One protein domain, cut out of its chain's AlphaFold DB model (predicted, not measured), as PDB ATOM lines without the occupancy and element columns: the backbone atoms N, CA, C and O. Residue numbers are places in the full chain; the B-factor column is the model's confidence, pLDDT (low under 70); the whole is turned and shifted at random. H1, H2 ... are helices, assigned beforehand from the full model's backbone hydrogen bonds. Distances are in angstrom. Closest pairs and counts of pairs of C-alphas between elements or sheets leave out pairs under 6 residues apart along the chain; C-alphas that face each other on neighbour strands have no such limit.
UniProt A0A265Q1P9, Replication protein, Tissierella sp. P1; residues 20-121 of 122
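Overview. This is residues 20 to 121 of the 122 residues of the protein "Replication protein" of Tissierella sp. P1 (UniProt A0A265Q1P9). There is little regular structure: an open, elongated trail with H1 sticking out as a free arm, H2 beside H3, and H4 well away from them. A long stretch, residues 79 to 121, swings out and folds back at its end, where residues 109 to 110 pair antiparallel with 119 to 120. The printed part has 102 residues, with helices H1 to H4 in that order, no named strand, and 39 residues in named elements, all helix. It is extended, radius of gyration of the C-alphas 19.6 A, spanning 61 by 38 by 32 A.

Along the chain. H1, residues 20 to 29, begins at C-alpha 20 (-58.781, 39.259, 59.140). H2 is residues 36 to 39. H3, residues 45 to 59, measures 21.0 A. H4, residues 69 to 78, ends at C-alpha 78 (-43.855, 16.156, 33.078).

Arrangement. H1 and H4 touch no helix. H2 and H3 only just touch, with 3 pairs of C-alphas within 8 A; the closest are Tyr 39 and Ser 48, 5.8 A. In H1 and H3 every O i to N i+4 pair is within hydrogen-bond range, in H4 5 of 6; H2 is too short.

Size, cuts and confidence. The farthest C-alphas, Tyr 43 and Asp 95, are 60.6 A apart. The printed part has no cut. Low pLDDT includes residues 88 to 108.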
ATOM      1  N   LYS A  20     -59.519  39.913  58.045       82.62
ATOM      2  CA  LYS A  20     -58.781  39.259  59.140       82.62
ATOM      3  C   LYS A  20     -58.964  37.737  59.137       82.62
ATOM      4  O   LYS A  20     -58.001  37.011  59.357       82.62
ATOM      5  N   GLN A  21     -60.177  37.253  58.864       82.56
ATOM      6  CA  GLN A  21     -60.441  35.815  58.738       82.56
ATOM      7  C   GLN A  21     -59.740  35.224  57.514       82.56
ATOM      8  O   GLN A  21     -59.123  34.174  57.638       82.56
ATOM      9  N   ILE A  22     -59.759  35.932  56.377       80.81
ATOM     10  CA  ILE A  22     -59.021  35.532  55.167       80.81
ATOM     11  C   ILE A  22     -57.529  35.402  55.476       80.81
ATOM     12  O   ILE A  22     -56.949  34.354  55.227       80.81
ATOM     13  N   SER A  23     -56.918  36.430  56.068       76.25
ATOM     14  CA  SER A  23     -55.491  36.421  56.412       76.25
ATOM     15  C   SER A  23     -55.121  35.261  57.342       76.25
ATOM     16  O   SER A  23     -54.118  34.594  57.103       76.25
ATOM     17  N   LYS A  24     -55.956  34.957  58.345       78.12
ATOM     18  CA  LYS A  24     -55.737  33.814  59.241       78.12
ATOM     19  C   LYS A  24     -55.828  32.475  58.502       78.12
ATOM     20  O   LYS A  24     -54.976  31.620  58.695       78.12
ATOM     21  N   SER A  25     -56.839  32.293  57.654       76.75
ATOM     22  CA  SER A  25     -57.013  31.057  56.883       76.75
ATOM     23  C   SER A  25     -55.909  30.851  55.848       76.75
ATOM     24  O   SER A  25     -55.453  29.727  55.673       76.75
ATOM     25  N   VAL A  26     -55.440  31.926  55.209       73.81
ATOM     26  CA  VAL A  26     -54.285  31.880  54.303       73.81
ATOM     27  C   VAL A  26     -53.018  31.509  55.071       73.81
ATOM     28  O   VAL A  26     -52.305  30.617  54.629       73.81
ATOM     29  N   ALA A  27     -52.765  32.107  56.239       70.25
ATOM     30  CA  ALA A  27     -51.620  31.747  57.083       70.25
ATOM     31  C   ALA A  27     -51.670  30.284  57.560       70.25
ATOM     32  O   ALA A  27     -50.642  29.628  57.687       70.25
ATOM     33  N   GLU A  28     -52.870  29.751  57.802       67.00
ATOM     34  CA  GLU A  28     -53.062  28.361  58.210       67.00
ATOM     35  C   GLU A  28     -52.883  27.370  57.051       67.00
ATOM     36  O   GLU A  28     -52.331  26.291  57.256       67.00
ATOM     37  N   ALA A  29     -53.317  27.729  55.840       65.75
ATOM     38  CA  ALA A  29     -53.099  26.933  54.631       65.75
ATOM     39  C   ALA A  29     -51.638  26.979  54.162       65.75
ATOM     40  O   ALA A  29     -51.103  25.974  53.709       65.75
ATOM     41  N   ALA A  30     -50.981  28.127  54.326       60.81
ATOM     42  CA  ALA A  30     -49.558  28.320  54.073       60.81
ATOM     43  C   ALA A  30     -48.684  27.902  55.268       60.81
ATOM     44  O   ALA A  30     -47.559  28.385  55.388       60.81
ATOM     45  N   LYS A  31     -49.208  27.059  56.177       62.31
ATOM     46  CA  LYS A  31     -48.520  26.671  57.412       62.31
ATOM     47  C   LYS A  31     -47.078  26.272  57.119       62.31
ATOM     48  O   LYS A  31     -46.814  25.380  56.315       62.31
ATOM     49  N   TYR A  32     -46.177  26.942  57.825       61.22
ATOM     50  CA  TYR A  32     -44.772  26.593  57.934       61.22
ATOM     51  C   TYR A  32     -44.614  25.133  58.375       61.22
ATOM     52  O   TYR A  32     -45.515  24.545  58.981       61.22
ATOM     53  N   THR A  33     -43.442  24.557  58.121       65.31
ATOM     54  CA  THR A  33     -43.079  23.200  58.556       65.31
ATOM     55  C   THR A  33     -43.277  22.974  60.062       65.31
ATOM     56  O   THR A  33     -43.469  21.833  60.475       65.31
ATOM     57  N   VAL A  34     -43.253  24.043  60.868       74.19
ATOM     58  CA  VAL A  34     -43.465  24.071  62.327       74.19
ATOM     59  C   VAL A  34     -44.158  25.376  62.749       74.19
ATOM     60  O   VAL A  34     -44.108  26.354  62.005       74.19
ATOM     61  N   LYS A  35     -44.794  25.433  63.926       79.81
ATOM     62  CA  LYS A  35     -45.360  26.685  64.462       79.81
ATOM     63  C   LYS A  35     -44.343  27.426  65.322       79.81
ATOM     64  O   LYS A  35     -43.510  26.810  65.971       79.81
ATOM     65  N   ASP A  36     -44.460  28.748  65.384       82.06
ATOM     66  CA  ASP A  36     -43.643  29.611  66.242       82.06
ATOM     67  C   ASP A  36     -43.759  29.254  67.730       82.06
ATOM     68  O   ASP A  36     -42.754  29.222  68.437       82.06
ATOM     69  N   GLU A  37     -44.956  28.881  68.182       84.19
ATOM     70  CA  GLU A  37     -45.212  28.349  69.528       84.19
ATOM     71  C   GLU A  37     -44.376  27.095  69.866       84.19
ATOM     72  O   GLU A  37     -44.126  26.838  71.043       84.19
ATOM     73  N   ASP A  38     -43.915  26.335  68.863       83.00
ATOM     74  CA  ASP A  38     -43.161  25.092  69.068       83.00
ATOM     75  C   ASP A  38     -41.672  25.342  69.382       83.00
ATOM     76  O   ASP A  38     -41.018  24.486  69.977       83.00
ATOM     77  N   TYR A  39     -41.116  26.496  68.990       85.44
ATOM     78  CA  TYR A  39     -39.675  26.782  69.108       85.44
ATOM     79  C   TYR A  39     -39.331  28.147  69.725       85.44
ATOM     80  O   TYR A  39     -38.172  28.389  70.075       85.44
ATOM     81  N   LEU A  40     -40.306  29.044  69.905       90.56
ATOM     82  CA  LEU A  40     -40.132  30.281  70.662       90.56
ATOM     83  C   LEU A  40     -40.490  30.043  72.129       90.56
ATOM     84  O   LEU A  40     -41.656  29.991  72.504       90.56
ATOM     85  N   ILE A  41     -39.469  29.941  72.978       92.12
ATOM     86  CA  ILE A  41     -39.592  29.667  74.413       92.12
ATOM     87  C   ILE A  41     -39.411  30.991  75.172       92.12
ATOM     88  O   ILE A  41     -38.272  31.422  75.385       92.12
ATOM     89  N   PRO A  42     -40.497  31.656  75.622       90.12
ATOM     90  CA  PRO A  42     -40.436  33.043  76.104       90.12
ATOM     91  C   PRO A  42     -39.491  33.238  77.293       90.12
ATOM     92  O   PRO A  42     -38.822  34.262  77.413       90.12
ATOM     93  N   TYR A  43     -39.408  32.224  78.154       93.06
ATOM     94  CA  TYR A  43     -38.589  32.234  79.365       93.06
ATOM     95  C   TYR A  43     -37.153  31.741  79.131       93.06
ATOM     96  O   TYR A  43     -36.329  31.808  80.038       93.06
ATOM     97  N   ASN A  44     -36.833  31.255  77.925       93.75
ATOM     98  CA  ASN A  44     -35.498  30.790  77.564       93.75
ATOM     99  C   ASN A  44     -35.124  31.247  76.146       93.75
ATOM    100  O   ASN A  44     -35.213  30.516  75.153       93.75
ATOM    101  N   LYS A  45     -34.659  32.497  76.069       93.69
ATOM    102  CA  LYS A  45     -34.228  33.120  74.815       93.69
ATOM    103  C   LYS A  45     -33.031  32.409  74.181       93.69
ATOM    104  O   LYS A  45     -32.917  32.418  72.961       93.69
ATOM    105  N   GLN A  46     -32.144  31.815  74.983       94.44
ATOM    106  CA  GLN A  46     -30.973  31.113  74.459       94.44
ATOM    107  C   GLN A  46     -31.387  29.831  73.733       94.44
ATOM    108  O   GLN A  46     -31.029  29.649  72.573       94.44
ATOM    109  N   LEU A  47     -32.247  29.025  74.357       93.25
ATOM    110  CA  LEU A  47     -32.785  27.817  73.736       93.25
ATOM    111  C   LEU A  47     -33.628  28.132  72.494       93.25
ATOM    112  O   LEU A  47     -33.538  27.424  71.496       93.25
ATOM    113  N   SER A  48     -34.390  29.229  72.515       93.38
ATOM    114  CA  SER A  48     -35.132  29.689  71.330       93.38
ATOM    115  C   SER A  48     -34.194  29.989  70.159       93.38
ATOM    116  O   SER A  48     -34.441  29.554  69.039       93.38
ATOM    117  N   LYS A  49     -33.086  30.702  70.410       90.62
ATOM    118  CA  LYS A  49     -32.089  31.017  69.375       90.62
ATOM    119  C   LYS A  49     -31.448  29.758  68.800       90.62
ATOM    120  O   LYS A  49     -31.319  29.654  67.588       90.62
ATOM    121  N   GLU A  50     -31.050  28.827  69.660       93.62
ATOM    122  CA  GLU A  50     -30.433  27.565  69.240       93.62
ATOM    123  C   GLU A  50     -31.406  26.714  68.426       93.62
ATOM    124  O   GLU A  50     -31.036  26.186  67.382       93.62
ATOM    125  N   THR A  51     -32.671  26.649  68.849       91.06
ATOM    126  CA  THR A  51     -33.713  25.897  68.141       91.06
ATOM    127  C   THR A  51     -33.975  26.491  66.759       91.06
ATOM    128  O   THR A  51     -33.991  25.749  65.782       91.06
ATOM    129  N   VAL A  52     -34.103  27.821  66.654       89.19
ATOM    130  CA  VAL A  52     -34.261  28.514  65.363       89.19
ATOM    131  C   VAL A  52     -33.047  28.277  64.467       89.19
ATOM    132  O   VAL A  52     -33.212  27.903  63.314       89.19
ATOM    133  N   PHE A  53     -31.829  28.409  64.999       89.31
ATOM    134  CA  PHE A  53     -30.609  28.175  64.228       89.31
ATOM    135  C   PHE A  53     -30.540  26.747  63.667       89.31
ATOM    136  O   PHE A  53     -30.216  26.553  62.496       89.31
ATOM    137  N   ILE A  54     -30.854  25.736  64.480       90.94
ATOM    138  CA  ILE A  54     -30.858  24.336  64.040       90.94
ATOM    139  C   ILE A  54     -31.947  24.105  62.990       90.94
ATOM    140  O   ILE A  54     -31.685  23.464  61.973       90.94
ATOM    141  N   LEU A  55     -33.150  24.636  63.220       88.12
ATOM    142  CA  LEU A  55     -34.279  24.509  62.307       88.12
ATOM    143  C   LEU A  55     -33.973  25.135  60.940       88.12
ATOM    144  O   LEU A  55     -34.182  24.483  59.921       88.12
ATOM    145  N   ASP A  56     -33.425  26.352  60.919       86.00
ATOM    146  CA  ASP A  56     -33.047  27.055  59.689       86.00
ATOM    147  C   ASP A  56     -32.057  26.221  58.865       86.00
ATOM    148  O   ASP A  56     -32.274  25.984  57.677       86.00
ATOM    149  N   ASN A  57     -31.007  25.697  59.504       87.06
ATOM    150  CA  ASN A  57     -30.028  24.836  58.835       87.06
ATOM    151  C   ASN A  57     -30.640  23.514  58.353       87.06
ATOM    152  O   ASN A  57     -30.296  23.025  57.280       87.06
ATOM    153  N   ALA A  58     -31.548  22.920  59.129       86.62
ATOM    154  CA  ALA A  58     -32.186  21.660  58.769       86.62
ATOM    155  C   ALA A  58     -33.128  21.800  57.563       86.62
ATOM    156  O   ALA A  58     -33.256  20.850  56.786       86.62
ATOM    157  N   LEU A  59     -33.778  22.960  57.413       83.44
ATOM    158  CA  LEU A  59     -34.701  23.266  56.317       83.44
ATOM    159  C   LEU A  59     -34.009  23.892  55.095       83.44
ATOM    160  O   LEU A  59     -34.610  23.940  54.021       83.44
ATOM    161  N   ALA A  60     -32.764  24.352  55.230       83.44
ATOM    162  CA  ALA A  60     -32.004  24.957  54.142       83.44
ATOM    163  C   ALA A  60     -31.942  24.034  52.912       83.44
ATOM    164  O   ALA A  60     -31.577  22.861  53.017       83.44
ATOM    165  N   ASN A  61     -32.303  24.572  51.741       75.19
ATOM    166  CA  ASN A  61     -32.317  23.863  50.454       75.19
ATOM    167  C   ASN A  61     -33.143  22.560  50.457       75.19
ATOM    168  O   ASN A  61     -32.942  21.679  49.621       75.19
ATOM    169  N   ARG A  62     -34.082  22.404  51.400       74.56
ATOM    170  CA  ARG A  62     -34.998  21.262  51.444       74.56
ATOM    171  C   ARG A  62     -36.308  21.630  50.774       74.56
ATOM    172  O   ARG A  62     -36.955  22.617  51.116       74.56
ATOM    173  N   ARG A  63     -36.767  20.759  49.883       72.38
ATOM    174  CA  ARG A  63     -38.138  20.817  49.386       72.38
ATOM    175  C   ARG A  63     -39.111  20.448  50.511       72.38
ATOM    176  O   ARG A  63     -39.067  19.340  51.035       72.38
ATOM    177  N   LEU A  64     -40.043  21.349  50.814       72.50
ATOM    178  CA  LEU A  64     -41.091  21.155  51.830       72.50
ATOM    179  C   LEU A  64     -42.417  20.647  51.235       72.50
ATOM    180  O   LEU A  64     -43.492  20.897  51.769       72.50
ATOM    181  N   VAL A  65     -42.341  19.940  50.106       69.44
ATOM    182  CA  VAL A  65     -43.483  19.366  49.383       69.44
ATOM    183  C   VAL A  65     -43.145  17.931  49.000       69.44
ATOM    184  O   VAL A  65     -42.105  17.671  48.396       69.44
ATOM    185  N   ALA A  66     -44.020  16.987  49.331       68.94
ATOM    186  CA  ALA A  66     -43.857  15.595  48.928       68.94
ATOM    187  C   ALA A  66     -44.562  15.327  47.587       68.94
ATOM    188  O   ALA A  66     -45.749  15.621  47.439       68.94
ATOM    189  N   PHE A  67     -43.873  14.688  46.634       72.31
ATOM    190  CA  PHE A  67     -44.490  14.142  45.417       72.31
ATOM    191  C   PHE A  67     -45.168  12.795  45.715       72.31
ATOM    192  O   PHE A  67     -44.698  11.726  45.320       72.31
ATOM    193  N   GLY A  68     -46.259  12.843  46.478       77.75
ATOM    194  CA  GLY A  68     -47.145  11.706  46.737       77.75
ATOM    195  C   GLY A  68     -48.440  11.791  45.924       77.75
ATOM    196  O   GLY A  68     -48.785  12.852  45.413       77.75
ATOM    197  N   GLY A  69     -49.172  10.677  45.818       82.31
ATOM    198  CA  GLY A  69     -50.474  10.638  45.136       82.31
ATOM    199  C   GLY A  69     -50.416  11.178  43.703       82.31
ATOM    200  O   GLY A  69     -49.494  10.850  42.958       82.31
ATOM    201  N   GLU A  70     -51.364  12.045  43.346       81.25
ATOM    202  CA  GLU A  70     -51.451  12.647  42.007       81.25
ATOM    203  C   GLU A  70     -50.240  13.503  41.635       81.25
ATOM    204  O   GLU A  70     -49.804  13.486  40.487       81.25
ATOM    205  N   LEU A  71     -49.610  14.175  42.605       77.19
ATOM    206  CA  LEU A  71     -48.394  14.949  42.340       77.19
ATOM    207  C   LEU A  71     -47.246  14.054  41.856       77.19
ATOM    208  O   LEU A  71     -46.410  14.502  41.077       77.19
ATOM    209  N   ARG A  72     -47.217  12.777  42.262       82.12
ATOM    210  CA  ARG A  72     -46.254  11.794  41.744       82.12
ATOM    211  C   ARG A  72     -46.539  11.403  40.295       82.12
ATOM    212  O   ARG A  72     -45.600  11.099  39.561       82.12
ATOM    213  N   ASN A  73     -47.814  11.330  39.919       85.69
ATOM    214  CA  ASN A  73     -48.228  10.994  38.558       85.69
ATOM    215  C   ASN A  73     -47.863  12.146  37.622       85.69
ATOM    216  O   ASN A  73     -47.094  11.938  36.692       85.69
ATOM    217  N   ILE A  74     -48.280  13.365  37.974       85.06
ATOM    218  CA  ILE A  74     -47.979  14.592  37.227       85.06
ATOM    219  C   ILE A  74     -46.467  14.806  37.105       85.06
ATOM    220  O   ILE A  74     -45.973  15.069  36.018       85.06
ATOM    221  N   HIS A  75     -45.703  14.645  38.192       82.38
ATOM    222  CA  HIS A  75     -44.243  14.776  38.132       82.38
ATOM    223  C   HIS A  75     -43.606  13.784  37.144       82.38
ATOM    224  O   HIS A  75     -42.683  14.153  36.424       82.38
ATOM    225  N   ARG A  76     -44.122  12.547  37.065       84.56
ATOM    226  CA  ARG A  76     -43.656  11.550  36.088       84.56
ATOM    227  C   ARG A  76     -44.059  11.908  34.661       84.56
ATOM    228  O   ARG A  76     -43.271  11.687  33.755       84.56
ATOM    229  N   GLU A  77     -45.272  12.413  34.465       89.38
ATOM    230  CA  GLU A  77     -45.766  12.834  33.150       89.38
ATOM    231  C   GLU A  77     -44.990  14.029  32.601       89.38
ATOM    232  O   GLU A  77     -44.674  14.052  31.417       89.38
ATOM    233  N   LEU A  78     -44.651  14.992  33.463       85.56
ATOM    234  CA  LEU A  78     -43.855  16.156  33.078       85.56
ATOM    235  C   LEU A  78     -42.390  15.798  32.789       85.56
ATOM    236  O   LEU A  78     -41.753  16.520  32.035       85.56
ATOM    237  N   ASN A  79     -41.871  14.713  33.384       83.50
ATOM    238  CA  ASN A  79     -40.512  14.195  33.175       83.50
ATOM    239  C   ASN A  79     -39.420  15.285  33.225       83.50
ATOM    240  O   ASN A  79     -38.511  15.306  32.402       83.50
ATOM    241  N   LEU A  80     -39.557  16.208  34.179       78.31
ATOM    242  CA  LEU A  80     -38.617  17.309  34.387       78.31
ATOM    243  C   LEU A  80     -37.317  16.796  35.017       78.31
ATOM    244  O   LEU A  80     -37.326  15.768  35.700       78.31
ATOM    245  N   ASP A  81     -36.239  17.554  34.826       75.69
ATOM    246  CA  ASP A  81     -34.942  17.298  35.456       75.69
ATOM    247  C   ASP A  81     -35.017  17.358  36.997       75.69
ATOM    248  O   ASP A  81     -36.036  17.751  37.590       75.69
ATOM    249  N   ASP A  82     -33.939  16.936  37.666       80.38
ATOM    250  CA  ASP A  82     -33.844  16.996  39.117       80.38
ATOM    251  C   ASP A  82     -34.119  18.417  39.602       80.38
ATOM    252  O   ASP A  82     -33.575  19.408  39.139       80.38
ATOM    253  N   ALA A  83     -35.018  18.546  40.561       71.00
ATOM    254  CA  ALA A  83     -35.495  19.866  40.927       71.00
ATOM    255  C   ALA A  83     -34.720  20.509  42.088       71.00
ATOM    256  O   ALA A  83     -35.179  21.515  42.627       71.00
ATOM    257  N   VAL A  84     -33.613  19.900  42.517       69.44
ATOM    258  CA  VAL A  84     -32.629  20.484  43.436       69.44
ATOM    259  C   VAL A  84     -31.343  20.797  42.677       69.44
ATOM    260  O   VAL A  84     -30.858  21.919  42.770       69.44
ATOM    261  N   ASP A  85     -30.841  19.828  41.912       75.50
ATOM    262  CA  ASP A  85     -29.536  19.878  41.249       75.50
ATOM    263  C   ASP A  85     -29.628  19.940  39.711       75.50
ATOM    264  O   ASP A  85     -28.600  19.880  39.038       75.50
ATOM    265  N   GLY A  86     -30.832  20.028  39.141       76.19
ATOM    266  CA  GLY A  86     -31.033  20.042  37.691       76.19
ATOM    267  C   GLY A  86     -30.574  21.328  37.017       76.19
ATOM    268  O   GLY A  86     -30.502  22.403  37.624       76.19
ATOM    269  N   ASP A  87     -30.266  21.204  35.731       74.44
ATOM    270  CA  ASP A  87     -29.740  22.295  34.919       74.44
ATOM    271  C   ASP A  87     -30.883  23.189  34.414       74.44
ATOM    272  O   ASP A  87     -31.704  22.803  33.585       74.44
ATOM    273  N   LEU A  88     -30.942  24.420  34.928       69.88
ATOM    274  CA  LEU A  88     -31.920  25.427  34.502       69.88
ATOM    275  C   LEU A  88     -31.442  26.272  33.311       69.88
ATOM    276  O   LEU A  88     -32.188  27.128  32.839       69.88
ATOM    277  N   ILE A  89     -30.197  26.089  32.869       67.00
ATOM    278  CA  ILE A  89     -29.570  26.853  31.787       67.00
ATOM    279  C   ILE A  89     -29.736  26.097  30.469       67.00
ATOM    280  O   ILE A  89     -30.211  26.678  29.494       67.00
ATOM    281  N   ASN A  90     -29.397  24.807  30.451       68.56
ATOM    282  CA  ASN A  90     -29.470  23.961  29.257       68.56
ATOM    283  C   ASN A  90     -30.688  23.034  29.336       68.56
ATOM    284  O   ASN A  90     -30.584  21.839  29.591       68.56
ATOM    285  N   THR A  91     -31.870  23.620  29.159       69.25
ATOM    286  CA  THR A  91     -33.112  22.844  28.988       69.25
ATOM    287  C   THR A  91     -33.243  22.356  27.543       69.25
ATOM    288  O   THR A  91     -32.566  22.883  26.664       69.25
ATOM    289  N   ASP A  92     -34.152  21.412  27.280       62.00
ATOM    290  CA  ASP A  92     -34.408  20.725  25.993       62.00
ATOM    291  C   ASP A  92     -34.556  21.627  24.736       62.00
ATOM    292  O   ASP A  92     -34.621  21.127  23.613       62.00
ATOM    293  N   ASN A  93     -34.601  22.950  24.908       62.41
ATOM    294  CA  ASN A  93     -34.616  23.979  23.870       62.41
ATOM    295  C   ASN A  93     -33.212  24.537  23.538       62.41
ATOM    296  O   ASN A  93     -33.082  25.726  23.244       62.41
ATOM    297  N   GLU A  94     -32.158  23.713  23.560       57.84
ATOM    298  CA  GLU A  94     -30.772  24.148  23.272       57.84
ATOM    299  C   GLU A  94     -30.604  24.854  21.904       57.84
ATOM    300  O   GLU A  94     -29.690  25.662  21.732       57.84
ATOM    301  N   ASP A  95     -31.510  24.609  20.948       57.75
ATOM    302  CA  ASP A  95     -31.468  25.171  19.589       57.75
ATOM    303  C   ASP A  95     -32.259  26.486  19.401       57.75
ATOM    304  O   ASP A  95     -32.162  27.124  18.346       57.75
ATOM    305  N   GLU A  96     -33.038  26.939  20.392       60.09
ATOM    306  CA  GLU A  96     -33.734  28.227  20.304       60.09
ATOM    307  C   GLU A  96     -32.870  29.337  20.907       60.09
ATOM    308  O   GLU A  96     -32.832  29.549  22.120       60.09
ATOM    309  N   ALA A  97     -32.198  30.106  20.044       62.03
ATOM    310  CA  ALA A  97     -31.606  31.374  20.454       62.03
ATOM    311  C   ALA A  97     -32.666  32.201  21.202       62.03
ATOM    312  O   ALA A  97     -33.745  32.457  20.656       62.03
ATOM    313  N   LEU A  98     -32.355  32.608  22.442       60.88
ATOM    314  CA  LEU A  98     -33.186  33.518  23.233       60.88
ATOM    315  C   LEU A  98     -33.664  34.652  22.324       60.88
ATOM    316  O   LEU A  98     -32.843  35.404  21.791       60.88
ATOM    317  N   ARG A  99     -34.981  34.745  22.108       62.56
ATOM    318  CA  ARG A  99     -35.532  35.776  21.225       62.56
ATOM    319  C   ARG A  99     -35.087  37.146  21.741       62.56
ATOM    320  O   ARG A  99     -35.102  37.393  22.947       62.56
ATOM    321  N   GLU A 100     -34.650  38.025  20.842       62.69
ATOM    322  CA  GLU A 100     -34.052  39.319  21.213       62.69
ATOM    323  C   GLU A 100     -34.993  40.217  22.033       62.69
ATOM    324  O   GLU A 100     -34.527  41.033  22.826       62.69
ATOM    325  N   ASP A 101     -36.305  40.036  21.883       61.78
ATOM    326  CA  ASP A 101     -37.363  40.709  22.641       61.78
ATOM    327  C   ASP A 101     -37.514  40.197  24.086       61.78
ATOM    328  O   ASP A 101     -38.129  40.872  24.909       61.78
ATOM    329  N   ILE A 102     -36.906  39.052  24.421       56.91
ATOM    330  CA  ILE A 102     -36.872  38.454  25.766       56.91
ATOM    331  C   ILE A 102     -35.587  38.861  26.522       56.91
ATOM    332  O   ILE A 102     -35.312  38.367  27.615       56.91
ATOM    333  N   LYS A 103     -34.799  39.828  26.021       54.91
ATOM    334  CA  LYS A 103     -33.743  40.488  26.817       54.91
ATOM    335  C   LYS A 103     -34.366  41.355  27.919       54.91
ATOM    336  O   LYS A 103     -34.427  42.578  27.826       54.91
ATOM    337  N   TYR A 104     -34.843  40.714  28.977       57.00
ATOM    338  CA  TYR A 104     -35.324  41.383  30.176       57.00
ATOM    339  C   TYR A 104     -34.146  41.843  31.037       57.00
ATOM    340  O   TYR A 104     -33.169  41.121  31.231       57.00
ATOM    341  N   TYR A 105     -34.263  43.048  31.595       53.75
ATOM    342  CA  TYR A 105     -33.443  43.479  32.721       53.75
ATOM    343  C   TYR A 105     -33.909  42.680  33.945       53.75
ATOM    344  O   TYR A 105     -34.931  42.996  34.551       53.75
ATOM    345  N   ILE A 106     -33.217  41.586  34.253       60.25
ATOM    346  CA  ILE A 106     -33.510  40.786  35.439       60.25
ATOM    347  C   ILE A 106     -32.806  41.473  36.607       60.25
ATOM    348  O   ILE A 106     -31.596  41.346  36.768       60.25
ATOM    349  N   GLU A 107     -33.544  42.225  37.424       66.69
ATOM    350  CA  GLU A 107     -33.048  42.551  38.761       66.69
ATOM    351  C   GLU A 107     -33.075  41.258  39.580       66.69
ATOM    352  O   GLU A 107     -34.113  40.853  40.105       66.69
ATOM    353  N   VAL A 108     -31.944  40.554  39.607       66.69
ATOM    354  CA  VAL A 108     -31.803  39.310  40.362       66.69
ATOM    355  C   VAL A 108     -31.617  39.675  41.828       66.69
ATOM    356  O   VAL A 108     -30.661  40.357  42.197       66.69
ATOM    357  N   TYR A 109     -32.543  39.227  42.667       72.81
ATOM    358  CA  TYR A 109     -32.411  39.319  44.114       72.81
ATOM    359  C   TYR A 109     -32.092  37.944  44.674       72.81
ATOM    360  O   TYR A 109     -32.833  36.986  44.452       72.81
ATOM    361  N   ASP A 110     -31.020  37.881  45.448       74.69
ATOM    362  CA  ASP A 110     -30.635  36.692  46.177       74.69
ATOM    363  C   ASP A 110     -31.293  36.681  47.545       74.69
ATOM    364  O   ASP A 110     -31.283  37.670  48.289       74.69
ATOM    365  N   TRP A 111     -31.856  35.524  47.873       74.06
ATOM    366  CA  TRP A 111     -32.336  35.217  49.205       74.06
ATOM    367  C   TRP A 111     -31.417  34.187  49.859       74.06
ATOM    368  O   TRP A 111     -31.075  33.171  49.255       74.06
ATOM    369  N   SER A 112     -31.065  34.444  51.117       73.31
ATOM    370  CA  SER A 112     -30.235  33.566  51.938       73.31
ATOM    371  C   SER A 112     -31.036  33.064  53.130       73.31
ATOM    372  O   SER A 112     -31.718  33.847  53.795       73.31
ATOM    373  N   VAL A 113     -30.899  31.776  53.445       70.56
ATOM    374  CA  VAL A 113     -31.518  31.164  54.630       70.56
ATOM    375  C   VAL A 113     -31.031  31.865  55.908       70.56
ATOM    376  O   VAL A 113     -29.845  32.172  56.041       70.56
ATOM    377  N   GLY A 114     -31.944  32.113  56.851       71.50
ATOM    378  CA  GLY A 114     -31.673  32.787  58.124       71.50
ATOM    379  C   GLY A 114     -31.980  34.290  58.109       71.50
ATOM    380  O   GLY A 114     -32.634  34.809  57.204       71.50
ATOM    381  N   TYR A 115     -31.528  35.013  59.138       66.62
ATOM    382  CA  TYR A 115     -31.755  36.457  59.262       66.62
ATOM    383  C   TYR A 115     -30.830  37.252  58.326       66.62
ATOM    384  O   TYR A 115     -29.797  37.768  58.749       66.62
ATOM    385  N   ASN A 116     -31.206  37.342  57.050       70.44
ATOM    386  CA  ASN A 116     -30.469  38.065  56.017       70.44
ATOM    387  C   ASN A 116     -31.375  39.053  55.274       70.44
ATOM    388  O   ASN A 116     -32.581  38.845  55.149       70.44
ATOM    389  N   GLN A 117     -30.783  40.141  54.780       71.31
ATOM    390  CA  GLN A 117     -31.460  41.044  53.847       71.31
ATOM    391  C   GLN A 117     -31.451  40.439  52.441       71.31
ATOM    392  O   GLN A 117     -30.527  39.702  52.100       71.31
ATOM    393  N   TYR A 118     -32.445  40.784  51.620       73.81
ATOM    394  CA  TYR A 118     -32.386  40.499  50.185       73.81
ATOM    395  C   TYR A 118     -31.236  41.295  49.568       73.81
ATOM    396  O   TYR A 118     -31.144  42.508  49.773       73.81
ATOM    397  N   ILE A 119     -30.364  40.618  48.825       78.25
ATOM    398  CA  ILE A 119     -29.206  41.247  48.187       78.25
ATOM    399  C   ILE A 119     -29.506  41.357  46.699       78.25
ATOM    400  O   ILE A 119     -29.806  40.357  46.053       78.25
ATOM    401  N   LYS A 120     -29.441  42.575  46.154       78.12
ATOM    402  CA  LYS A 120     -29.491  42.768  44.705       78.12
ATOM    403  C   LYS A 120     -28.151  42.319  44.124       78.12
ATOM    404  O   LYS A 120     -27.112  42.782  44.587       78.12
ATOM    405  N   ARG A 121     -28.186  41.401  43.164       69.12
ATOM    406  CA  ARG A 121     -27.008  40.918  42.444       69.12
ATOM    407  C   ARG A 121     -26.713  41.914  41.313       69.12
ATOM    408  O   ARG A 121     -27.617  42.207  40.528       69.12
TER     409      ARG A 121